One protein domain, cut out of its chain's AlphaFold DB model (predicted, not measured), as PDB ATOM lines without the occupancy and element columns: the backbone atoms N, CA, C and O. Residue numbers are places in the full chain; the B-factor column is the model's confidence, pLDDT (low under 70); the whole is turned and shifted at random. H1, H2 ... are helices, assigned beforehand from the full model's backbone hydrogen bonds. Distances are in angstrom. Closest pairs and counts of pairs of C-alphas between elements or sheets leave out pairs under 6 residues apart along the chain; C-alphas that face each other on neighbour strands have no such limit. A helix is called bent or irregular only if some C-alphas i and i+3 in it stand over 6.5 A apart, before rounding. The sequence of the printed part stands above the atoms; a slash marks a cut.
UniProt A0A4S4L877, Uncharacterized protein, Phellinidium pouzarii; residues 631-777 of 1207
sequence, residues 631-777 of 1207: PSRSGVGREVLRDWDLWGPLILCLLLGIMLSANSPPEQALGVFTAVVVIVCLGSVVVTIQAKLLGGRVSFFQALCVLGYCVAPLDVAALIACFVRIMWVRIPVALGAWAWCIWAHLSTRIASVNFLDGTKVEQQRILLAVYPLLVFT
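AT A GLANCE: This is residues 631 to 777 of the 1207 residues of an uncharacterized protein of Phellinidium pouzarii (UniProt A0A4S4L877). Two helical hairpins, H1 with H2 and H4 with H5, stand side by side as a curved row of four helices in the order H2, H1, H4, H5, with H1 and H4 as the inner pair. Between the hairpins along the chain, the short H3 packs steeply on H1 and H2, while H6 folds back after H5 on the open side of the row and touches no helix. The printed part has 147 residues with six named helices, H1 to H6 in chain order, and no named strand; the class is all helix. It is compact, with a radius of gyration of the C-alphas of 16.9 A, and spans 51 by 34 by 27 A, only just elongated.

IN THESE COORDINATES: Begin at residues 631 to 646, a long stretch with no named element. Find C-alpha 647 at (106.534, 93.998, 87.484); from there H1 runs to residue 662, 22.2 A. H2, residues 666 to 693, is the longest helix by residues, 41.6 A, and is irregular: C-alphas 667 and 670 are 7.4 A apart. H3 is residues 700 to 709, 14.3 A, and H4 is residues 712 to 723, 17.8 A. H5, residues 727 to 753, runs 39.4 A from C-alpha 727 at (115.948, 112.784, 62.128). H6, residues 763 to 777, runs 23.3 A to C-alpha 777 at (101.241, 123.588, 80.078); it is only just irregular, with C-alphas 764 and 767 7.0 A apart.

HOW THE PARTS SIT: Look first at the hairpin of H1 and H2: they touch, closest at the C-alphas of Gly 657 and Phe 673, 4.5 A, and run opposite ways at a shallow tilt of 34.9 degrees, only just short of steep. H3 touches H1 at Pro 649 and Gly 708, closest C-alphas 4.4 A, at a steep tilt of 51 degrees. H3 touches H2 at Ser 684 and Leu 704, closest C-alphas 4.9 A, at a steep tilt of 52 degrees. H4 touches H1, closest C-alphas Leu 656 and Asp 715 at 5.3 A, the same way at a shallow tilt of 28 degrees. H4 and H5 form the other hairpin, opposite ways at 11 degrees, with the C-alphas of Pro 713 and Ala 737 closest at 5.0 A. H2 and H5 are apart. H5 and H6 are near each other, with 7 pairs of C-alphas within 10 A. In H1 and H3 every O i to N i+4 pair is within hydrogen-bond range; H2 has 21 of 24, H4 7 of 8, H5 22 of 23, and H6 5 of 11, beside 6 of 12 O i to N i+3 pairs.

THE WHOLE: The two C-alphas farthest apart, those of Pro 666 and Lys 760, are 52.0 A apart. The printed part has no cut, and no link between helices is long. Residues 723 to 728 stand free. The mean pLDDT of the printed part is 70.2; it is under 70 at 55 residues, among them 631 to 643, 690 to 698 and 748 to 777.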
ATOM      1  N   PRO A 631      91.020 101.262  76.855       68.75
ATOM      2  CA  PRO A 631      90.031 100.874  77.859       68.75
ATOM      3  C   PRO A 631      88.650 100.615  77.238       68.75
ATOM      4  O   PRO A 631      88.027 101.499  76.643       68.75
ATOM      5  N   SER A 632      88.143  99.388  77.411       62.94
ATOM      6  CA  SER A 632      86.836  98.973  76.886       62.94
ATOM      7  C   SER A 632      85.683  99.823  77.436       62.94
ATOM      8  O   SER A 632      85.677 100.253  78.596       62.94
ATOM      9  N   ARG A 633      84.640 100.009  76.614       55.97
ATOM     10  CA  ARG A 633      83.365 100.605  77.042       55.97
ATOM     11  C   ARG A 633      82.482  99.640  77.845       55.97
ATOM     12  O   ARG A 633      81.701 100.128  78.661       55.97
ATOM     13  N   SER A 634      82.632  98.322  77.691       54.34
ATOM     14  CA  SER A 634      81.941  97.321  78.521       54.34
ATOM     15  C   SER A 634      82.625  97.139  79.884       54.34
ATOM     16  O   SER A 634      83.841  97.287  80.005       54.34
ATOM     17  N   GLY A 635      81.844  96.834  80.929       52.56
ATOM     18  CA  GLY A 635      82.353  96.729  82.307       52.56
ATOM     19  C   GLY A 635      83.277  95.532  82.562       52.56
ATOM     20  O   GLY A 635      84.212  95.654  83.345       52.56
ATOM     21  N   VAL A 636      83.067  94.426  81.838       49.81
ATOM     22  CA  VAL A 636      83.683  93.098  82.061       49.81
ATOM     23  C   VAL A 636      85.222  93.115  82.089       49.81
ATOM     24  O   VAL A 636      85.836  92.277  82.734       49.81
ATOM     25  N   GLY A 637      85.869  94.077  81.421       52.47
ATOM     26  CA  GLY A 637      87.334  94.202  81.415       52.47
ATOM     27  C   GLY A 637      87.932  95.115  82.494       52.47
ATOM     28  O   GLY A 637      89.149  95.257  82.530       52.47
ATOM     29  N   ARG A 638      87.128  95.795  83.325       55.97
ATOM     30  CA  ARG A 638      87.621  96.885  84.199       55.97
ATOM     31  C   ARG A 638      88.134  96.433  85.560       55.97
ATOM     32  O   ARG A 638      88.946  97.135  86.152       55.97
ATOM     33  N   GLU A 639      87.696  95.276  86.042       58.94
ATOM     34  CA  GLU A 639      88.101  94.741  87.349       58.94
ATOM     35  C   GLU A 639      89.611  94.449  87.402       58.94
ATOM     36  O   GLU A 639      90.255  94.719  88.410       58.94
ATOM     37  N   VAL A 640      90.201  94.050  86.270       59.91
ATOM     38  CA  VAL A 640      91.642  93.782  86.094       59.91
ATOM     39  C   VAL A 640      92.528  95.016  86.350       59.91
ATOM     40  O   VAL A 640      93.690  94.869  86.726       59.91
ATOM     41  N   LEU A 641      91.990  96.236  86.209       59.12
ATOM     42  CA  LEU A 641      92.695  97.493  86.517       59.12
ATOM     43  C   LEU A 641      92.649  97.866  88.013       59.12
ATOM     44  O   LEU A 641      93.279  98.840  88.430       59.12
ATOM     45  N   ARG A 642      91.900  97.117  88.829       60.38
ATOM     46  CA  ARG A 642      91.871  97.259  90.292       60.38
ATOM     47  C   ARG A 642      93.067  96.571  90.945       60.38
ATOM     48  O   ARG A 642      93.607  97.083  91.930       60.38
ATOM     49  N   ASP A 643      93.446  95.431  90.376       67.31
ATOM     50  CA  ASP A 643      94.550  94.587  90.809       67.31
ATOM     51  C   ASP A 643      95.865  95.268  90.409       67.31
ATOM     52  O   ASP A 643      96.174  95.414  89.224       67.31
ATOM     53  N   TRP A 644      96.646  95.718  91.388       71.38
ATOM     54  CA  TRP A 644      97.945  96.338  91.136       71.38
ATOM     55  C   TRP A 644      99.014  95.265  90.900       71.38
ATOM     56  O   TRP A 644      99.013  94.214  91.532       71.38
ATOM     57  N   ASP A 645      99.948  95.551  90.002       78.62
ATOM     58  CA  ASP A 645     101.187  94.800  89.807       78.62
ATOM     59  C   ASP A 645     102.338  95.796  89.659       78.62
ATOM     60  O   ASP A 645     102.138  96.921  89.194       78.62
ATOM     61  N   LEU A 646     103.529  95.396  90.100       78.38
ATOM     62  CA  LEU A 646     104.727  96.239  90.053       78.38
ATOM     63  C   LEU A 646     105.669  95.846  88.904       78.38
ATOM     64  O   LEU A 646     106.397  96.694  88.393       78.38
ATOM     65  N   TRP A 647     105.619  94.582  88.466       80.69
ATOM     66  CA  TRP A 647     106.534  93.998  87.484       80.69
ATOM     67  C   TRP A 647     106.405  94.597  86.079       80.69
ATOM     68  O   TRP A 647     107.402  95.068  85.541       80.69
ATOM     69  N   GLY A 648     105.206  94.638  85.486       85.81
ATOM     70  CA  GLY A 648     105.018  95.215  84.146       85.81
ATOM     71  C   GLY A 648     105.419  96.695  84.046       85.81
ATOM     72  O   GLY A 648     106.208  97.045  83.164       85.81
ATOM     73  N   PRO A 649     104.967  97.565  84.973       85.19
ATOM     74  CA  PRO A 649     105.402  98.958  85.057       85.19
ATOM     75  C   PRO A 649     106.924  99.108  85.188       85.19
ATOM     76  O   PRO A 649     107.514  99.944  84.504       85.19
ATOM     77  N   LEU A 650     107.567  98.288  86.029       86.19
ATOM     78  CA  LEU A 650     109.017  98.296  86.225       86.19
ATOM     79  C   LEU A 650     109.768  97.894  84.946       86.19
ATOM     80  O   LEU A 650     110.704  98.588  84.553       86.19
ATOM     81  N   ILE A 651     109.330  96.825  84.273       89.00
ATOM     82  CA  ILE A 651     109.928  96.328  83.024       89.00
ATOM     83  C   ILE A 651     109.891  97.406  81.931       89.00
ATOM     84  O   ILE A 651     110.920  97.666  81.313       89.00
ATOM     85  N   LEU A 652     108.751  98.081  81.736       89.19
ATOM     86  CA  LEU A 652     108.623  99.170  80.755       89.19
ATOM     87  C   LEU A 652     109.524 100.368  81.103       89.19
ATOM     88  O   LEU A 652     110.237 100.891  80.252       89.19
ATOM     89  N   CYS A 653     109.571 100.781  82.373       85.06
ATOM     90  CA  CYS A 653     110.402 101.919  82.778       85.06
ATOM     91  C   CYS A 653     111.909 101.634  82.650       85.06
ATOM     92  O   CYS A 653     112.674 102.527  82.275       85.06
ATOM     93  N   LEU A 654     112.338 100.400  82.938       88.62
ATOM     94  CA  LEU A 654     113.720  99.961  82.738       88.62
ATOM     95  C   LEU A 654     114.064  99.835  81.249       88.62
ATOM     96  O   LEU A 654     115.142 100.273  80.852       88.62
ATOM     97  N   LEU A 655     113.154  99.306  80.423       88.75
ATOM     98  CA  LEU A 655     113.333  99.209  78.973       88.75
ATOM     99  C   LEU A 655     113.557 100.595  78.349       88.75
ATOM    100  O   LEU A 655     114.574 100.801  77.681       88.75
ATOM    101  N   LEU A 656     112.691 101.569  78.646       85.31
ATOM    102  CA  LEU A 656     112.849 102.945  78.173       85.31
ATOM    103  C   LEU A 656     114.149 103.582  78.688       85.31
ATOM    104  O   LEU A 656     114.861 104.236  77.923       85.31
ATOM    105  N   GLY A 657     114.484 103.373  79.965       84.88
ATOM    106  CA  GLY A 657     115.726 103.862  80.570       84.88
ATOM    107  C   GLY A 657     116.976 103.326  79.868       84.88
ATOM    108  O   GLY A 657     117.878 104.102  79.545       84.88
ATOM    109  N   ILE A 658     117.018 102.023  79.579       86.75
ATOM    110  CA  ILE A 658     118.121 101.360  78.866       86.75
ATOM    111  C   ILE A 658     118.204 101.856  77.418       86.75
ATOM    112  O   ILE A 658     119.284 102.238  76.969       86.75
ATOM    113  N   MET A 659     117.083 101.912  76.693       82.75
ATOM    114  CA  MET A 659     117.070 102.302  75.276       82.75
ATOM    115  C   MET A 659     117.425 103.781  75.065       82.75
ATOM    116  O   MET A 659     118.107 104.113  74.094       82.75
ATOM    117  N   LEU A 660     117.030 104.680  75.974       79.94
ATOM    118  CA  LEU A 660     117.468 106.080  75.933       79.94
ATOM    119  C   LEU A 660     118.938 106.234  76.351       79.94
ATOM    120  O   LEU A 660     119.672 106.978  75.701       79.94
ATOM    121  N   SER A 661     119.385 105.498  77.375       81.56
ATOM    122  CA  SER A 661     120.785 105.481  77.822       81.56
ATOM    123  C   SER A 661     121.734 105.024  76.704       81.56
ATOM    124  O   SER A 661     122.674 105.743  76.364       81.56
ATOM    125  N   ALA A 662     121.419 103.914  76.026       79.56
ATOM    126  CA  ALA A 662     122.206 103.355  74.923       79.56
ATOM    127  C   ALA A 662     122.286 104.251  73.664       79.56
ATOM    128  O   ALA A 662     123.170 104.061  72.831       79.56
ATOM    129  N   ASN A 663     121.390 105.235  73.518       71.06
ATOM    130  CA  ASN A 663     121.431 106.238  72.443       71.06
ATOM    131  C   ASN A 663     122.108 107.564  72.862       71.06
ATOM    132  O   ASN A 663     122.181 108.499  72.056       71.06
ATOM    133  N   SER A 664     122.580 107.670  74.107       72.38
ATOM    134  CA  SER A 664     123.163 108.888  74.684       72.38
ATOM    135  C   SER A 664     124.695 108.801  74.831       72.38
ATOM    136  O   SER A 664     125.249 107.701  74.826       72.38
ATOM    137  N   PRO A 665     125.418 109.934  74.940       72.50
ATOM    138  CA  PRO A 665     126.855 109.922  75.216       72.50
ATOM    139  C   PRO A 665     127.168 109.261  76.572       72.50
ATOM    140  O   PRO A 665     126.395 109.449  77.515       72.50
ATOM    141  N   PRO A 666     128.309 108.560  76.729       71.25
ATOM    142  CA  PRO A 666     128.621 107.803  77.949       71.25
ATOM    143  C   PRO A 666     128.658 108.673  79.217       71.25
ATOM    144  O   PRO A 666     128.209 108.234  80.269       71.25
ATOM    145  N   GLU A 667     129.084 109.935  79.101       71.56
ATOM    146  CA  GLU A 667     129.063 110.940  80.180       71.56
ATOM    147  C   GLU A 667     127.650 111.250  80.719       71.56
ATOM    148  O   GLU A 667     127.503 111.762  81.825       71.56
ATOM    149  N   GLN A 668     126.600 110.981  79.934       68.06
ATOM    150  CA  GLN A 668     125.208 111.330  80.245       68.06
ATOM    151  C   GLN A 668     124.302 110.097  80.401       68.06
ATOM    152  O   GLN A 668     123.213 110.220  80.961       68.06
ATOM    153  N   ALA A 669     124.760 108.912  79.990       72.94
ATOM    154  CA  ALA A 669     124.029 107.644  80.034       72.94
ATOM    155  C   ALA A 669     123.433 107.320  81.418       72.94
ATOM    156  O   ALA A 669     122.236 107.044  81.537       72.94
ATOM    157  N   LEU A 670     124.231 107.444  82.485       76.88
ATOM    158  CA  LEU A 670     123.773 107.214  83.862       76.88
ATOM    159  C   LEU A 670     122.705 108.235  84.301       76.88
ATOM    160  O   LEU A 670     121.728 107.874  84.962       76.88
ATOM    161  N   GLY A 671     122.854 109.500  83.897       72.25
ATOM    162  CA  GLY A 671     121.881 110.564  84.169       72.25
ATOM    163  C   GLY A 671     120.563 110.373  83.412       72.25
ATOM    164  O   GLY A 671     119.492 110.589  83.972       72.25
ATOM    165  N   VAL A 672     120.622 109.908  82.161       73.69
ATOM    166  CA  VAL A 672     119.439 109.578  81.348       73.69
ATOM    167  C   VAL A 672     118.687 108.383  81.936       73.69
ATOM    168  O   VAL A 672     117.471 108.463  82.115       73.69
ATOM    169  N   PHE A 673     119.396 107.308  82.292       80.75
ATOM    170  CA  PHE A 673     118.810 106.112  82.904       80.75
ATOM    171  C   PHE A 673     118.100 106.431  84.230       80.75
ATOM    172  O   PHE A 673     116.919 106.125  84.403       80.75
ATOM    173  N   THR A 674     118.796 107.105  85.153       79.88
ATOM    174  CA  THR A 674     118.244 107.454  86.474       79.88
ATOM    175  C   THR A 674     117.085 108.449  86.384       79.88
ATOM    176  O   THR A 674     116.110 108.316  87.127       79.88
ATOM    177  N   ALA A 675     117.125 109.397  85.439       75.69
ATOM    178  CA  ALA A 675     116.038 110.348  85.232       75.69
ATOM    179  C   ALA A 675     114.706 109.658  84.897       75.69
ATOM    180  O   ALA A 675     113.694 110.016  85.493       75.69
ATOM    181  N   VAL A 676     114.678 108.661  84.000       77.69
ATOM    182  CA  VAL A 676     113.424 107.985  83.596       77.69
ATOM    183  C   VAL A 676     112.688 107.394  84.805       77.69
ATOM    184  O   VAL A 676     111.498 107.657  84.989       77.69
ATOM    185  N   VAL A 677     113.404 106.674  85.673       78.50
ATOM    186  CA  VAL A 677     112.834 106.050  86.881       78.50
ATOM    187  C   VAL A 677     112.322 107.111  87.862       78.50
ATOM    188  O   VAL A 677     111.177 107.043  88.314       78.50
ATOM    189  N   VAL A 678     113.130 108.138  88.152       78.88
ATOM    190  CA  VAL A 678     112.754 109.232  89.067       78.88
ATOM    191  C   VAL A 678     111.522 109.995  88.563       78.88
ATOM    192  O   VAL A 678     110.663 110.374  89.361       78.88
ATOM    193  N   ILE A 679     111.395 110.188  87.247       73.94
ATOM    194  CA  ILE A 679     110.275 110.904  86.625       73.94
ATOM    195  C   ILE A 679     108.960 110.131  86.767       73.94
ATOM    196  O   ILE A 679     107.952 110.727  87.156       73.94
ATOM    197  N   VAL A 680     108.958 108.819  86.516       76.06
ATOM    198  CA  VAL A 680     107.761 107.976  86.683       76.06
ATOM    199  C   VAL A 680     107.346 107.893  88.155       76.06
ATOM    200  O   VAL A 680     106.167 108.074  88.476       76.06
ATOM    201  N   CYS A 681     108.305 107.704  89.065       77.12
ATOM    202  CA  CYS A 681     108.042 107.649  90.504       77.12
ATOM    203  C   CYS A 681     107.468 108.968  91.049       77.12
ATOM    204  O   CYS A 681     106.419 108.964  91.688       77.12
ATOM    205  N   LEU A 682     108.092 110.118  90.770       76.12
ATOM    206  CA  LEU A 682     107.583 111.407  91.257       76.12
ATOM    207  C   LEU A 682     106.273 111.814  90.562       76.12
ATOM    208  O   LEU A 682     105.389 112.385  91.204       76.12
ATOM    209  N   GLY A 683     106.103 111.458  89.284       72.81
ATOM    210  CA  GLY A 683     104.843 111.618  88.563       72.81
ATOM    211  C   GLY A 683     103.689 110.873  89.238       72.81
ATOM    212  O   GLY A 683     102.643 111.470  89.496       72.81
ATOM    213  N   SER A 684     103.881 109.599  89.601       76.69
ATOM    214  CA  SER A 684     102.840 108.804  90.264       76.69
ATOM    215  C   SER A 684     102.494 109.316  91.667       76.69
ATOM    216  O   SER A 684     101.315 109.317  92.030       76.69
ATOM    217  N   VAL A 685     103.462 109.848  92.429       76.06
ATOM    218  CA  VAL A 685     103.207 110.503  93.730       76.06
ATOM    219  C   VAL A 685     102.285 111.713  93.558       76.06
ATOM    220  O   VAL A 685     101.229 111.772  94.192       76.06
ATOM    221  N   VAL A 686     102.623 112.648  92.661       74.81
ATOM    222  CA  VAL A 686     101.801 113.845  92.392       74.81
ATOM    223  C   VAL A 686     100.400 113.449  91.917       74.81
ATOM    224  O   VAL A 686      99.398 113.956  92.422       74.81
ATOM    225  N   VAL A 687     100.312 112.492  90.993       69.69
ATOM    226  CA  VAL A 687      99.046 112.001  90.426       69.69
ATOM    227  C   VAL A 687      98.186 111.255  91.466       69.69
ATOM    228  O   VAL A 687      96.955 111.306  91.386       69.69
ATOM    229  N   THR A 688      98.798 110.630  92.479       72.69
ATOM    230  CA  THR A 688      98.096 110.031  93.632       72.69
ATOM    231  C   THR A 688      97.562 111.098  94.582       72.69
ATOM    232  O   THR A 688      96.403 111.029  94.991       72.69
ATOM    233  N   ILE A 689      98.381 112.098  94.925       74.06
ATOM    234  CA  ILE A 689      97.991 113.197  95.821       74.06
ATOM    235  C   ILE A 689      96.799 113.952  95.228       74.06
ATOM    236  O   ILE A 689      95.788 114.115  95.907       74.06
ATOM    237  N   GLN A 690      96.853 114.308  93.940       68.56
ATOM    238  CA  GLN A 690      95.738 114.969  93.255       68.56
ATOM    239  C   GLN A 690      94.472 114.095  93.232       68.56
ATOM    240  O   GLN A 690      93.382 114.595  93.498       68.56
ATOM    241  N   ALA A 691      94.592 112.782  92.991       67.25
ATOM    242  CA  ALA A 691      93.440 111.877  93.030       67.25
ATOM    243  C   ALA A 691      92.778 111.819  94.421       67.25
ATOM    244  O   ALA A 691      91.551 111.819  94.507       67.25
ATOM    245  N   LYS A 692      93.573 111.828  95.502       66.88
ATOM    246  CA  LYS A 692      93.067 111.863  96.884       66.88
ATOM    247  C   LYS A 692      92.472 113.221  97.269       66.88
ATOM    248  O   LYS A 692      91.434 113.250  97.923       66.88
ATOM    249  N   LEU A 693      93.069 114.334  96.832       66.19
ATOM    250  CA  LEU A 693      92.551 115.689  97.082       66.19
ATOM    251  C   LEU A 693      91.203 115.952  96.390       66.19
ATOM    252  O   LEU A 693      90.392 116.710  96.910       66.19
ATOM    253  N   LEU A 694      90.923 115.282  95.265       60.53
ATOM    254  CA  LEU A 694      89.597 115.276  94.631       60.53
ATOM    255  C   LEU A 694      88.620 114.243  95.244       60.53
ATOM    256  O   LEU A 694      87.552 113.998  94.687       60.53
ATOM    257  N   GLY A 695      88.958 113.642  96.392       54.00
ATOM    258  CA  GLY A 695      88.110 112.699  97.132       54.00
ATOM    259  C   GLY A 695      88.170 111.242  96.653       54.00
ATOM    260  O   GLY A 695      87.438 110.401  97.172       54.00
ATOM    261  N   GLY A 696      89.027 110.914  95.683       59.38
ATOM    262  CA  GLY A 696      89.131 109.572  95.111       59.38
ATOM    263  C   GLY A 696      89.900 108.583  95.994       59.38
ATOM    264  O   GLY A 696      91.023 108.848  96.426       59.38
ATOM    265  N   ARG A 697      89.336 107.384  96.198       59.28
ATOM    266  CA  ARG A 697      89.949 106.273  96.956       59.28
ATOM    267  C   ARG A 697      90.996 105.492  96.138       59.28
ATOM    268  O   ARG A 697      90.916 104.276  96.024       59.28
ATOM    269  N   VAL A 698      91.969 106.187  95.545       64.88
ATOM    270  CA  VAL A 698      93.022 105.579  94.705       64.88
ATOM    271  C   VAL A 698      94.277 105.273  95.533       64.88
ATOM    272  O   VAL A 698      94.745 106.125  96.299       64.88
ATOM    273  N   SER A 699      94.839 104.067  95.386       71.88
ATOM    274  CA  SER A 699      96.107 103.692  96.027       71.88
ATOM    275  C   SER A 699      97.321 104.214  95.243       71.88
ATOM    276  O   SER A 699      97.261 104.413  94.029       71.88
ATOM    277  N   PHE A 700      98.447 104.423  95.934       75.06
ATOM    278  CA  PHE A 700      99.697 104.846  95.292       75.06
ATOM    279  C   PHE A 700     100.182 103.821  94.256       75.06
ATOM    280  O   PHE A 700     100.497 104.184  93.126       75.06
ATOM    281  N   PHE A 701     100.159 102.532  94.606       77.31
ATOM    282  CA  PHE A 701     100.598 101.455  93.717       77.31
ATOM    283  C   PHE A 701      99.691 101.287  92.489       77.31
ATOM    284  O   PHE A 701     100.195 101.026  91.403       77.31
ATOM    285  N   GLN A 702      98.380 101.529  92.611       74.62
ATOM    286  CA  GLN A 702      97.468 101.576  91.458       74.62
ATOM    287  C   GLN A 702      97.805 102.740  90.511       74.62
ATOM    288  O   GLN A 702      97.836 102.561  89.296       74.62
ATOM    289  N   ALA A 703      98.098 103.929  91.052       73.50
ATOM    290  CA  ALA A 703      98.482 105.086  90.245       73.50
ATOM    291  C   ALA A 703      99.858 104.912  89.575       73.50
ATOM    292  O   ALA A 703     100.011 105.282  88.413       73.50
ATOM    293  N   LEU A 704     100.834 104.323  90.276       81.06
ATOM    294  CA  LEU A 704     102.143 103.951  89.726       81.06
ATOM    295  C   LEU A 704     102.002 102.914  88.603       81.06
ATOM    296  O   LEU A 704     102.579 103.100  87.535       81.06
ATOM    297  N   CYS A 705     101.185 101.879  88.819       81.56
ATOM    298  CA  CYS A 705     100.907 100.833  87.838       81.56
ATOM    299  C   CYS A 705     100.315 101.407  86.540       81.56
ATOM    300  O   CYS A 705     100.917 101.278  85.473       81.56
ATOM    301  N   VAL A 706      99.193 102.130  86.629       78.25
ATOM    302  CA  VAL A 706      98.538 102.725  85.450       78.25
ATOM    303  C   VAL A 706      99.446 103.735  84.742       78.25
ATOM    304  O   VAL A 706      99.463 103.771  83.513       78.25
ATOM    305  N   LEU A 707     100.229 104.536  85.477       77.75
ATOM    306  CA  LEU A 707     101.127 105.525  84.871       77.75
ATOM    307  C   LEU A 707     102.311 104.861  84.152       77.75
ATOM    308  O   LEU A 707     102.649 105.298  83.056       77.75
ATOM    309  N   GLY A 708     102.883 103.785  84.705       83.38
ATOM    310  CA  GLY A 708     103.922 102.992  84.038       83.38
ATOM    311  C   GLY A 708     103.412 102.290  82.775       83.38
ATOM    312  O   GLY A 708     104.060 102.352  81.736       83.38
ATOM    313  N   TYR A 709     102.203 101.720  82.800       87.19
ATOM    314  CA  TYR A 709     101.595 101.133  81.598       87.19
ATOM    315  C   TYR A 709     101.290 102.161  80.490       87.19
ATOM    316  O   TYR A 709     101.317 101.813  79.310       87.19
ATOM    317  N   CYS A 710     101.088 103.442  80.828       84.31
ATOM    318  CA  CYS A 710     100.987 104.519  79.832       84.31
ATOM    319  C   CYS A 710     102.312 104.809  79.088       84.31
ATOM    320  O   CYS A 710     102.279 105.540  78.098       84.31
ATOM    321  N   VAL A 711     103.461 104.282  79.539       85.25
ATOM    322  CA  VAL A 711     104.791 104.542  78.942       85.25
ATOM    323  C   VAL A 711     105.038 103.726  77.667       85.25
ATOM    324  O   VAL A 711     105.734 104.217  76.783       85.25
ATOM    325  N   ALA A 712     104.399 102.560  77.507       89.31
ATOM    326  CA  ALA A 712     104.675 101.590  76.435       89.31
ATOM    327  C   ALA A 712     104.784 102.144  74.984       89.31
ATOM    328  O   ALA A 712     105.604 101.633  74.217       89.31
ATOM    329  N   PRO A 713     104.036 103.183  74.545       89.44
ATOM    330  CA  PRO A 713     104.242 103.781  73.221       89.44
ATOM    331  C   PRO A 713     105.623 104.444  73.046       89.44
ATOM    332  O   PRO A 713     106.143 104.488  71.929       89.44
ATOM    333  N   LEU A 714     106.238 104.945  74.126       84.25
ATOM    334  CA  LEU A 714     107.591 105.511  74.107       84.25
ATOM    335  C   LEU A 714     108.664 104.429  73.972       84.25
ATOM    336  O   LEU A 714     109.652 104.680  73.289       84.25
ATOM    337  N   ASP A 715     108.465 103.231  74.531       87.44
ATOM    338  CA  ASP A 715     109.356 102.084  74.302       87.44
ATOM    339  C   ASP A 715     109.412 101.714  72.815       87.44
ATOM    340  O   ASP A 715     110.491 101.539  72.250       87.44
ATOM    341  N   VAL A 716     108.255 101.692  72.143       86.12
ATOM    342  CA  VAL A 716     108.168 101.458  70.691       86.12
ATOM    343  C   VAL A 716     108.891 102.563  69.909       86.12
ATOM    344  O   VAL A 716     109.637 102.270  68.974       86.12
ATOM    345  N   ALA A 717     108.735 103.832  70.300       83.00
ATOM    346  CA  ALA A 717     109.447 104.943  69.664       83.00
ATOM    347  C   ALA A 717     110.968 104.901  69.906       83.00
ATOM    348  O   ALA A 717     111.735 105.188  68.985       83.00
ATOM    349  N   ALA A 718     111.411 104.520  71.107       82.50
ATOM    350  CA  ALA A 718     112.822 104.361  71.449       82.50
ATOM    351  C   ALA A 718     113.455 103.200  70.666       82.50
ATOM    352  O   ALA A 718     114.509 103.379  70.056       82.50
ATOM    353  N   LEU A 719     112.769 102.056  70.580       85.19
ATOM    354  CA  LEU A 719     113.185 100.905  69.778       85.19
ATOM    355  C   LEU A 719     113.329 101.272  68.292       85.19
ATOM    356  O   LEU A 719     114.346 100.963  67.673       85.19
ATOM    357  N   ILE A 720     112.358 101.997  67.720       82.12
ATOM    358  CA  ILE A 720     112.452 102.510  66.342       82.12
ATOM    359  C   ILE A 720     113.634 103.481  66.199       82.12
ATOM    360  O   ILE A 720     114.348 103.428  65.195       82.12
ATOM    361  N   ALA A 721     113.889 104.339  67.191       78.12
ATOM    362  CA  ALA A 721     115.001 105.285  67.163       78.12
ATOM    363  C   ALA A 721     116.384 104.605  67.200       78.12
ATOM    364  O   ALA A 721     117.302 105.130  66.564       78.12
ATOM    365  N   CYS A 722     116.538 103.445  67.855       77.88
ATOM    366  CA  CYS A 722     117.782 102.659  67.842       77.88
ATOM    367  C   CYS A 722     118.220 102.292  66.411       77.88
ATOM    368  O   CYS A 722     119.391 102.439  66.059       77.88
ATOM    369  N   PHE A 723     117.274 101.856  65.570       80.69
ATOM    370  CA  PHE A 723     117.555 101.426  64.195       80.69
ATOM    371  C   PHE A 723     117.475 102.577  63.179       80.69
ATOM    372  O   PHE A 723     118.321 102.692  62.291       80.69
ATOM    373  N   VAL A 724     116.490 103.472  63.307       78.00
ATOM    374  CA  VAL A 724     116.263 104.573  62.361       78.00
ATOM    375  C   VAL A 724     117.001 105.830  62.817       78.00
ATOM    376  O   VAL A 724     116.519 106.598  63.649       78.00
ATOM    377  N   ARG A 725     118.167 106.092  62.215       70.56
ATOM    378  CA  ARG A 725     118.988 107.295  62.482       70.56
ATOM    379  C   ARG A 725     118.493 108.573  61.778       70.56
ATOM    380  O   ARG A 725     119.053 109.643  61.991       70.56
ATOM    381  N   ILE A 726     117.444 108.491  60.953       76.62
ATOM    382  CA  ILE A 726     116.933 109.619  60.154       76.62
ATOM    383  C   ILE A 726     116.092 110.562  61.031       76.62
ATOM    384  O   ILE A 726     114.989 110.216  61.456       76.62
ATOM    385  N   MET A 727     116.585 111.785  61.253       67.44
ATOM    386  CA  MET A 727     115.948 112.784  62.128       67.44
ATOM    387  C   MET A 727     114.496 113.108  61.725       67.44
ATOM    388  O   MET A 727     113.613 113.143  62.581       67.44
ATOM    389  N   TRP A 728     114.227 113.251  60.423       71.81
ATOM    390  CA  TRP A 728     112.886 113.517  59.880       71.81
ATOM    391  C   TRP A 728     111.874 112.377  60.088       71.81
ATOM    392  O   TRP A 728     110.679 112.615  59.971       71.81
ATOM    393  N   VAL A 729     112.328 111.162  60.422       74.62
ATOM    394  CA  VAL A 729     111.461 110.027  60.794       74.62
ATOM    395  C   VAL A 729     111.332 109.917  62.315       74.62
ATOM    396  O   VAL A 729     110.233 109.705  62.824       74.62
ATOM    397  N   ARG A 730     112.427 110.142  63.060       72.94
ATOM    398  CA  ARG A 730     112.420 110.162  64.535       72.94
ATOM    399  C   ARG A 730     111.432 111.189  65.104       72.94
ATOM    400  O   ARG A 730     110.702 110.864  66.035       72.94
ATOM    401  N   ILE A 731     111.381 112.402  64.544       73.69
ATOM    402  CA  ILE A 731     110.551 113.497  65.083       73.69
ATOM    403  C   ILE A 731     109.038 113.175  65.018       73.69
ATOM    404  O   ILE A 731     108.396 113.232  66.069       73.69
ATOM    405  N   PRO A 732     108.442 112.780  63.869       80.75
ATOM    406  CA  PRO A 732     107.037 112.366  63.820       80.75
ATOM    407  C   PRO A 732     106.715 111.149  64.696       80.75
ATOM    408  O   PRO A 732     105.676 111.142  65.351       80.75
ATOM    409  N   VAL A 733     107.602 110.145  64.751       78.31
ATOM    410  CA  VAL A 733     107.393 108.932  65.565       78.31
ATOM    411  C   VAL A 733     107.367 109.266  67.060       78.31
ATOM    412  O   VAL A 733     106.445 108.849  67.760       78.31
ATOM    413  N   ALA A 734     108.311 110.078  67.546       75.50
ATOM    414  CA  ALA A 734     108.348 110.511  68.943       75.50
ATOM    415  C   ALA A 734     107.121 111.361  69.327       75.50
ATOM    416  O   ALA A 734     106.545 111.165  70.397       75.50
ATOM    417  N   LEU A 735     106.679 112.268  68.446       78.44
ATOM    418  CA  LEU A 735     105.470 113.074  68.667       78.44
ATOM    419  C   LEU A 735     104.190 112.222  68.656       78.44
ATOM    420  O   LEU A 735     103.302 112.452  69.478       78.44
ATOM    421  N   GLY A 736     104.104 111.223  67.772       80.31
ATOM    422  CA  GLY A 736     102.988 110.277  67.714       80.31
ATOM    423  C   GLY A 736     102.882 109.417  68.975       80.31
ATOM    424  O   GLY A 736     101.808 109.330  69.567       80.31
ATOM    425  N   ALA A 737     104.001 108.855  69.440       81.12
ATOM    426  CA  ALA A 737     104.058 108.098  70.690       81.12
ATOM    427  C   ALA A 737     103.704 108.961  71.913       81.12
ATOM    428  O   ALA A 737     102.891 108.555  72.739       81.12
ATOM    429  N   TRP A 738     104.234 110.184  72.001       82.31
ATOM    430  CA  TRP A 738     103.905 111.122  73.078       82.31
ATOM    431  C   TRP A 738     102.409 111.485  73.108       82.31
ATOM    432  O   TRP A 738     101.788 111.487  74.175       82.31
ATOM    433  N   ALA A 739     101.797 111.718  71.941       79.94
ATOM    434  CA  ALA A 739     100.356 111.943  71.830       79.94
ATOM    435  C   ALA A 739      99.535 110.702  72.240       79.94
ATOM    436  O   ALA A 739      98.507 110.843  72.905       79.94
ATOM    437  N   TRP A 740     100.009 109.496  71.910       84.94
ATOM    438  CA  TRP A 740      99.398 108.225  72.320       84.94
ATOM    439  C   TRP A 740      99.436 108.044  73.843       84.94
ATOM    440  O   TRP A 740      98.405 107.734  74.436       84.94
ATOM    441  N   CYS A 741     100.568 108.313  74.505       82.19
ATOM    442  CA  CYS A 741     100.678 108.270  75.972       82.19
ATOM    443  C   CYS A 741      99.676 109.211  76.659       82.19
ATOM    444  O   CYS A 741      99.009 108.824  77.621       82.19
ATOM    445  N   ILE A 742      99.527 110.439  76.143       78.81
ATOM    446  CA  ILE A 742      98.548 111.413  76.651       78.81
ATOM    447  C   ILE A 742      97.118 110.908  76.441       78.81
ATOM    448  O   ILE A 742      96.296 111.002  77.355       78.81
ATOM    449  N   TRP A 743      96.820 110.353  75.264       82.62
ATOM    450  CA  TRP A 743      95.504 109.800  74.950       82.62
ATOM    451  C   TRP A 743      95.149 108.606  75.848       82.62
ATOM    452  O   TRP A 743      94.064 108.597  76.423       82.62
ATOM    453  N   ALA A 744      96.069 107.660  76.052       78.38
ATOM    454  CA  ALA A 744      95.889 106.504  76.933       78.38
ATOM    455  C   ALA A 744      95.633 106.919  78.393       78.38
ATOM    456  O   ALA A 744      94.649 106.487  79.003       78.38
ATOM    457  N   HIS A 745      96.454 107.828  78.937       75.62
ATOM    458  CA  HIS A 745      96.273 108.349  80.293       75.62
ATOM    459  C   HIS A 745      94.925 109.075  80.452       75.62
ATOM    460  O   HIS A 745      94.203 108.839  81.423       75.62
ATOM    461  N   LEU A 746      94.543 109.924  79.491       71.31
ATOM    462  CA  LEU A 746      93.262 110.636  79.515       71.31
ATOM    463  C   LEU A 746      92.067 109.675  79.384       71.31
ATOM    464  O   LEU A 746      91.091 109.809  80.119       71.31
ATOM    465  N   SER A 747      92.159 108.682  78.496       70.31
ATOM    466  CA  SER A 747      91.125 107.667  78.264       70.31
ATOM    467  C   SER A 747      90.906 106.797  79.508       70.31
ATOM    468  O   SER A 747      89.776 106.659  79.983       70.31
ATOM    469  N   THR A 748      91.989 106.313  80.128       67.94
ATOM    470  CA  THR A 748      91.934 105.540  81.382       67.94
ATOM    471  C   THR A 748      91.397 106.377  82.544       67.94
ATOM    472  O   THR A 748      90.640 105.875  83.380       67.94
ATOM    473  N   ARG A 749      91.703 107.682  82.592       65.31
ATOM    474  CA  ARG A 749      91.118 108.605  83.578       65.31
ATOM    475  C   ARG A 749      89.620 108.825  83.381       65.31
ATOM    476  O   ARG A 749      88.885 108.768  84.360       65.31
ATOM    477  N   ILE A 750      89.146 108.993  82.147       62.81
ATOM    478  CA  ILE A 750      87.706 109.109  81.860       62.81
ATOM    479  C   ILE A 750      86.977 107.796  82.202       62.81
ATOM    480  O   ILE A 750      85.900 107.830  82.795       62.81
ATOM    481  N   ALA A 751      87.577 106.638  81.908       60.59
ATOM    482  CA  ALA A 751      87.009 105.333  82.252       60.59
ATOM    483  C   ALA A 751      86.934 105.082  83.774       60.59
ATOM    484  O   ALA A 751      85.954 104.507  84.248       60.59
ATOM    485  N   SER A 752      87.934 105.530  84.544       55.94
ATOM    486  CA  SER A 752      88.018 105.302  85.998       55.94
ATOM    487  C   SER A 752      87.188 106.268  86.857       55.94
ATOM    488  O   SER A 752      86.895 105.946  88.007       55.94
ATOM    489  N   VAL A 753      86.710 107.399  86.321       53.59
ATOM    490  CA  VAL A 753      85.703 108.232  87.018       53.59
ATOM    491  C   VAL A 753      84.375 107.475  87.192       53.59
ATOM    492  O   VAL A 753      83.718 107.633  88.214       53.59
ATOM    493  N   ASN A 754      84.033 106.573  86.266       49.53
ATOM    494  CA  ASN A 754      82.858 105.694  86.362       49.53
ATOM    495  C   ASN A 754      83.109 104.407  87.184       49.53
ATOM    496  O   ASN A 754      82.287 103.497  87.147       49.53
ATOM    497  N   PHE A 755      84.255 104.289  87.865       43.66
ATOM    498  CA  PHE A 755      84.686 103.073  88.573       43.66
ATOM    499  C   PHE A 755      84.703 103.227  90.106       43.66
ATOM    500  O   PHE A 755      84.724 102.234  90.828       43.66
ATOM    501  N   LEU A 756      84.666 104.460  90.625       45.81
ATOM    502  CA  LEU A 756      84.601 104.733  92.066       45.81
ATOM    503  C   LEU A 756      83.155 104.696  92.582       45.81
ATOM    504  O   LEU A 756      82.601 105.708  93.022       45.81
ATOM    505  N   ASP A 757      82.558 103.506  92.540       41.78
ATOM    506  CA  ASP A 757      81.250 103.270  93.143       41.78
ATOM    507  C   ASP A 757      81.348 103.478  94.667       41.78
ATOM    508  O   ASP A 757      82.099 102.798  95.371       41.78
ATOM    509  N   GLY A 758      80.687 104.531  95.159       43.09
ATOM    510  CA  GLY A 758      80.862 105.061  96.515       43.09
ATOM    511  C   GLY A 758      81.350 106.514  96.622       43.09
ATOM    512  O   GLY A 758      81.309 107.062  97.724       43.09
ATOM    513  N   THR A 759      81.750 107.190  95.533       40.34
ATOM    514  CA  THR A 759      82.005 108.650  95.555       40.34
ATOM    515  C   THR A 759      81.183 109.400  94.508       40.34
ATOM    516  O   THR A 759      81.527 109.411  93.328       40.34
ATOM    517  N   LYS A 760      80.129 110.101  94.953       39.00
ATOM    518  CA  LYS A 760      79.337 111.037  94.130       39.00
ATOM    519  C   LYS A 760      80.133 112.313  93.810       39.00
ATOM    520  O   LYS A 760      79.840 113.384  94.334       39.00
ATOM    521  N   VAL A 761      81.147 112.209  92.952       47.34
ATOM    522  CA  VAL A 761      81.800 113.378  92.348       47.34
ATOM    523  C   VAL A 761      80.995 113.771  91.113       47.34
ATOM    524  O   VAL A 761      81.007 113.067  90.106       47.34
ATOM    525  N   GLU A 762      80.260 114.878  91.194       45.97
ATOM    526  CA  GLU A 762      79.443 115.372  90.081       45.97
ATOM    527  C   GLU A 762      80.282 115.593  88.817       45.97
ATOM    528  O   GLU A 762      81.371 116.171  88.869       45.97
ATOM    529  N   GLN A 763      79.736 115.201  87.661       49.56
ATOM    530  CA  GLN A 763      80.413 115.264  86.357       49.56
ATOM    531  C   GLN A 763      80.940 116.671  86.008       49.56
ATOM    532  O   GLN A 763      81.936 116.806  85.301       49.56
ATOM    533  N   GLN A 764      80.334 117.724  86.567       51.19
ATOM    534  CA  GLN A 764      80.775 119.114  86.418       51.19
ATOM    535  C   GLN A 764      82.185 119.382  86.992       51.19
ATOM    536  O   GLN A 764      82.860 120.309  86.550       51.19
ATOM    537  N   ARG A 765      82.676 118.565  87.937       53.28
ATOM    538  CA  ARG A 765      83.994 118.744  88.581       53.28
ATOM    539  C   ARG A 765      85.155 118.086  87.825       53.28
ATOM    540  O   ARG A 765      86.307 118.317  88.184       53.28
ATOM    541  N   ILE A 766      84.892 117.332  86.751       52.22
ATOM    542  CA  ILE A 766      85.928 116.642  85.953       52.22
ATOM    543  C   ILE A 766      86.954 117.637  85.375       52.22
ATOM    544  O   ILE A 766      88.152 117.361  85.372       52.22
ATOM    545  N   LEU A 767      86.516 118.835  84.970       52.28
ATOM    546  CA  LEU A 767      87.410 119.901  84.491       52.28
ATOM    547  C   LEU A 767      88.424 120.362  85.553       52.28
ATOM    548  O   LEU A 767      89.554 120.697  85.203       52.28
ATOM    549  N   LEU A 768      88.070 120.313  86.842       53.12
ATOM    550  CA  LEU A 768      88.965 120.685  87.943       53.12
ATOM    551  C   LEU A 768      90.113 119.678  88.137       53.12
ATOM    552  O   LEU A 768      91.183 120.062  88.601       53.12
ATOM    553  N   ALA A 769      89.928 118.417  87.730       49.25
ATOM    554  CA  ALA A 769      90.985 117.400  87.729       49.25
ATOM    555  C   ALA A 769      92.029 117.638  86.624       49.25
ATOM    556  O   ALA A 769      93.209 117.334  86.793       49.25
ATOM    557  N   VAL A 770      91.589 118.182  85.484       51.50
ATOM    558  CA  VAL A 770      92.426 118.439  84.298       51.50
ATOM    559  C   VAL A 770      93.079 119.830  84.357       51.50
ATOM    560  O   VAL A 770      94.167 120.032  83.814       51.50
ATOM    561  N   TYR A 771      92.458 120.776  85.070       48.97
ATOM    562  CA  TYR A 771      92.915 122.159  85.228       48.97
ATOM    563  C   TYR A 771      94.401 122.306  85.622       48.97
ATOM    564  O   TYR A 771      95.086 123.067  84.940       48.97
ATOM    565  N   PRO A 772      94.975 121.562  86.595       52.09
ATOM    566  CA  PRO A 772      96.400 121.679  86.925       52.09
ATOM    567  C   PRO A 772      97.328 121.339  85.750       52.09
ATOM    568  O   PRO A 772      98.341 122.006  85.554       52.09
ATOM    569  N   LEU A 773      96.966 120.346  84.929       49.34
ATOM    570  CA  LEU A 773      97.745 119.928  83.758       49.34
ATOM    571  C   LEU A 773      97.702 120.993  82.645       49.34
ATOM    572  O   LEU A 773      98.713 121.276  81.995       49.34
ATOM    573  N   LEU A 774      96.538 121.626  82.463       48.66
ATOM    574  CA  LEU A 774      96.345 122.731  81.521       48.66
ATOM    575  C   LEU A 774      97.019 124.027  81.996       48.66
ATOM    576  O   LEU A 774      97.619 124.728  81.188       48.66
ATOM    577  N   VAL A 775      96.999 124.327  83.296       48.59
ATOM    578  CA  VAL A 775      97.714 125.477  83.874       48.59
ATOM    579  C   VAL A 775      99.228 125.292  83.772       48.59
ATOM    580  O   VAL A 775      99.920 126.225  83.373       48.59
ATOM    581  N   PHE A 776      99.752 124.094  84.047       43.94
ATOM    582  CA  PHE A 776     101.187 123.803  83.938       43.94
ATOM    583  C   PHE A 776     101.691 123.941  82.486       43.94
ATOM    584  O   PHE A 776     102.713 124.578  82.228       43.94
ATOM    585  N   THR A 777     100.924 123.437  81.512       43.03
ATOM    586  CA  THR A 777     101.241 123.588  80.078       43.03
ATOM    587  C   THR A 777     100.994 125.007  79.540       43.03
ATOM    588  O   THR A 777     101.706 125.447  78.634       43.03
TER     589      THR A 777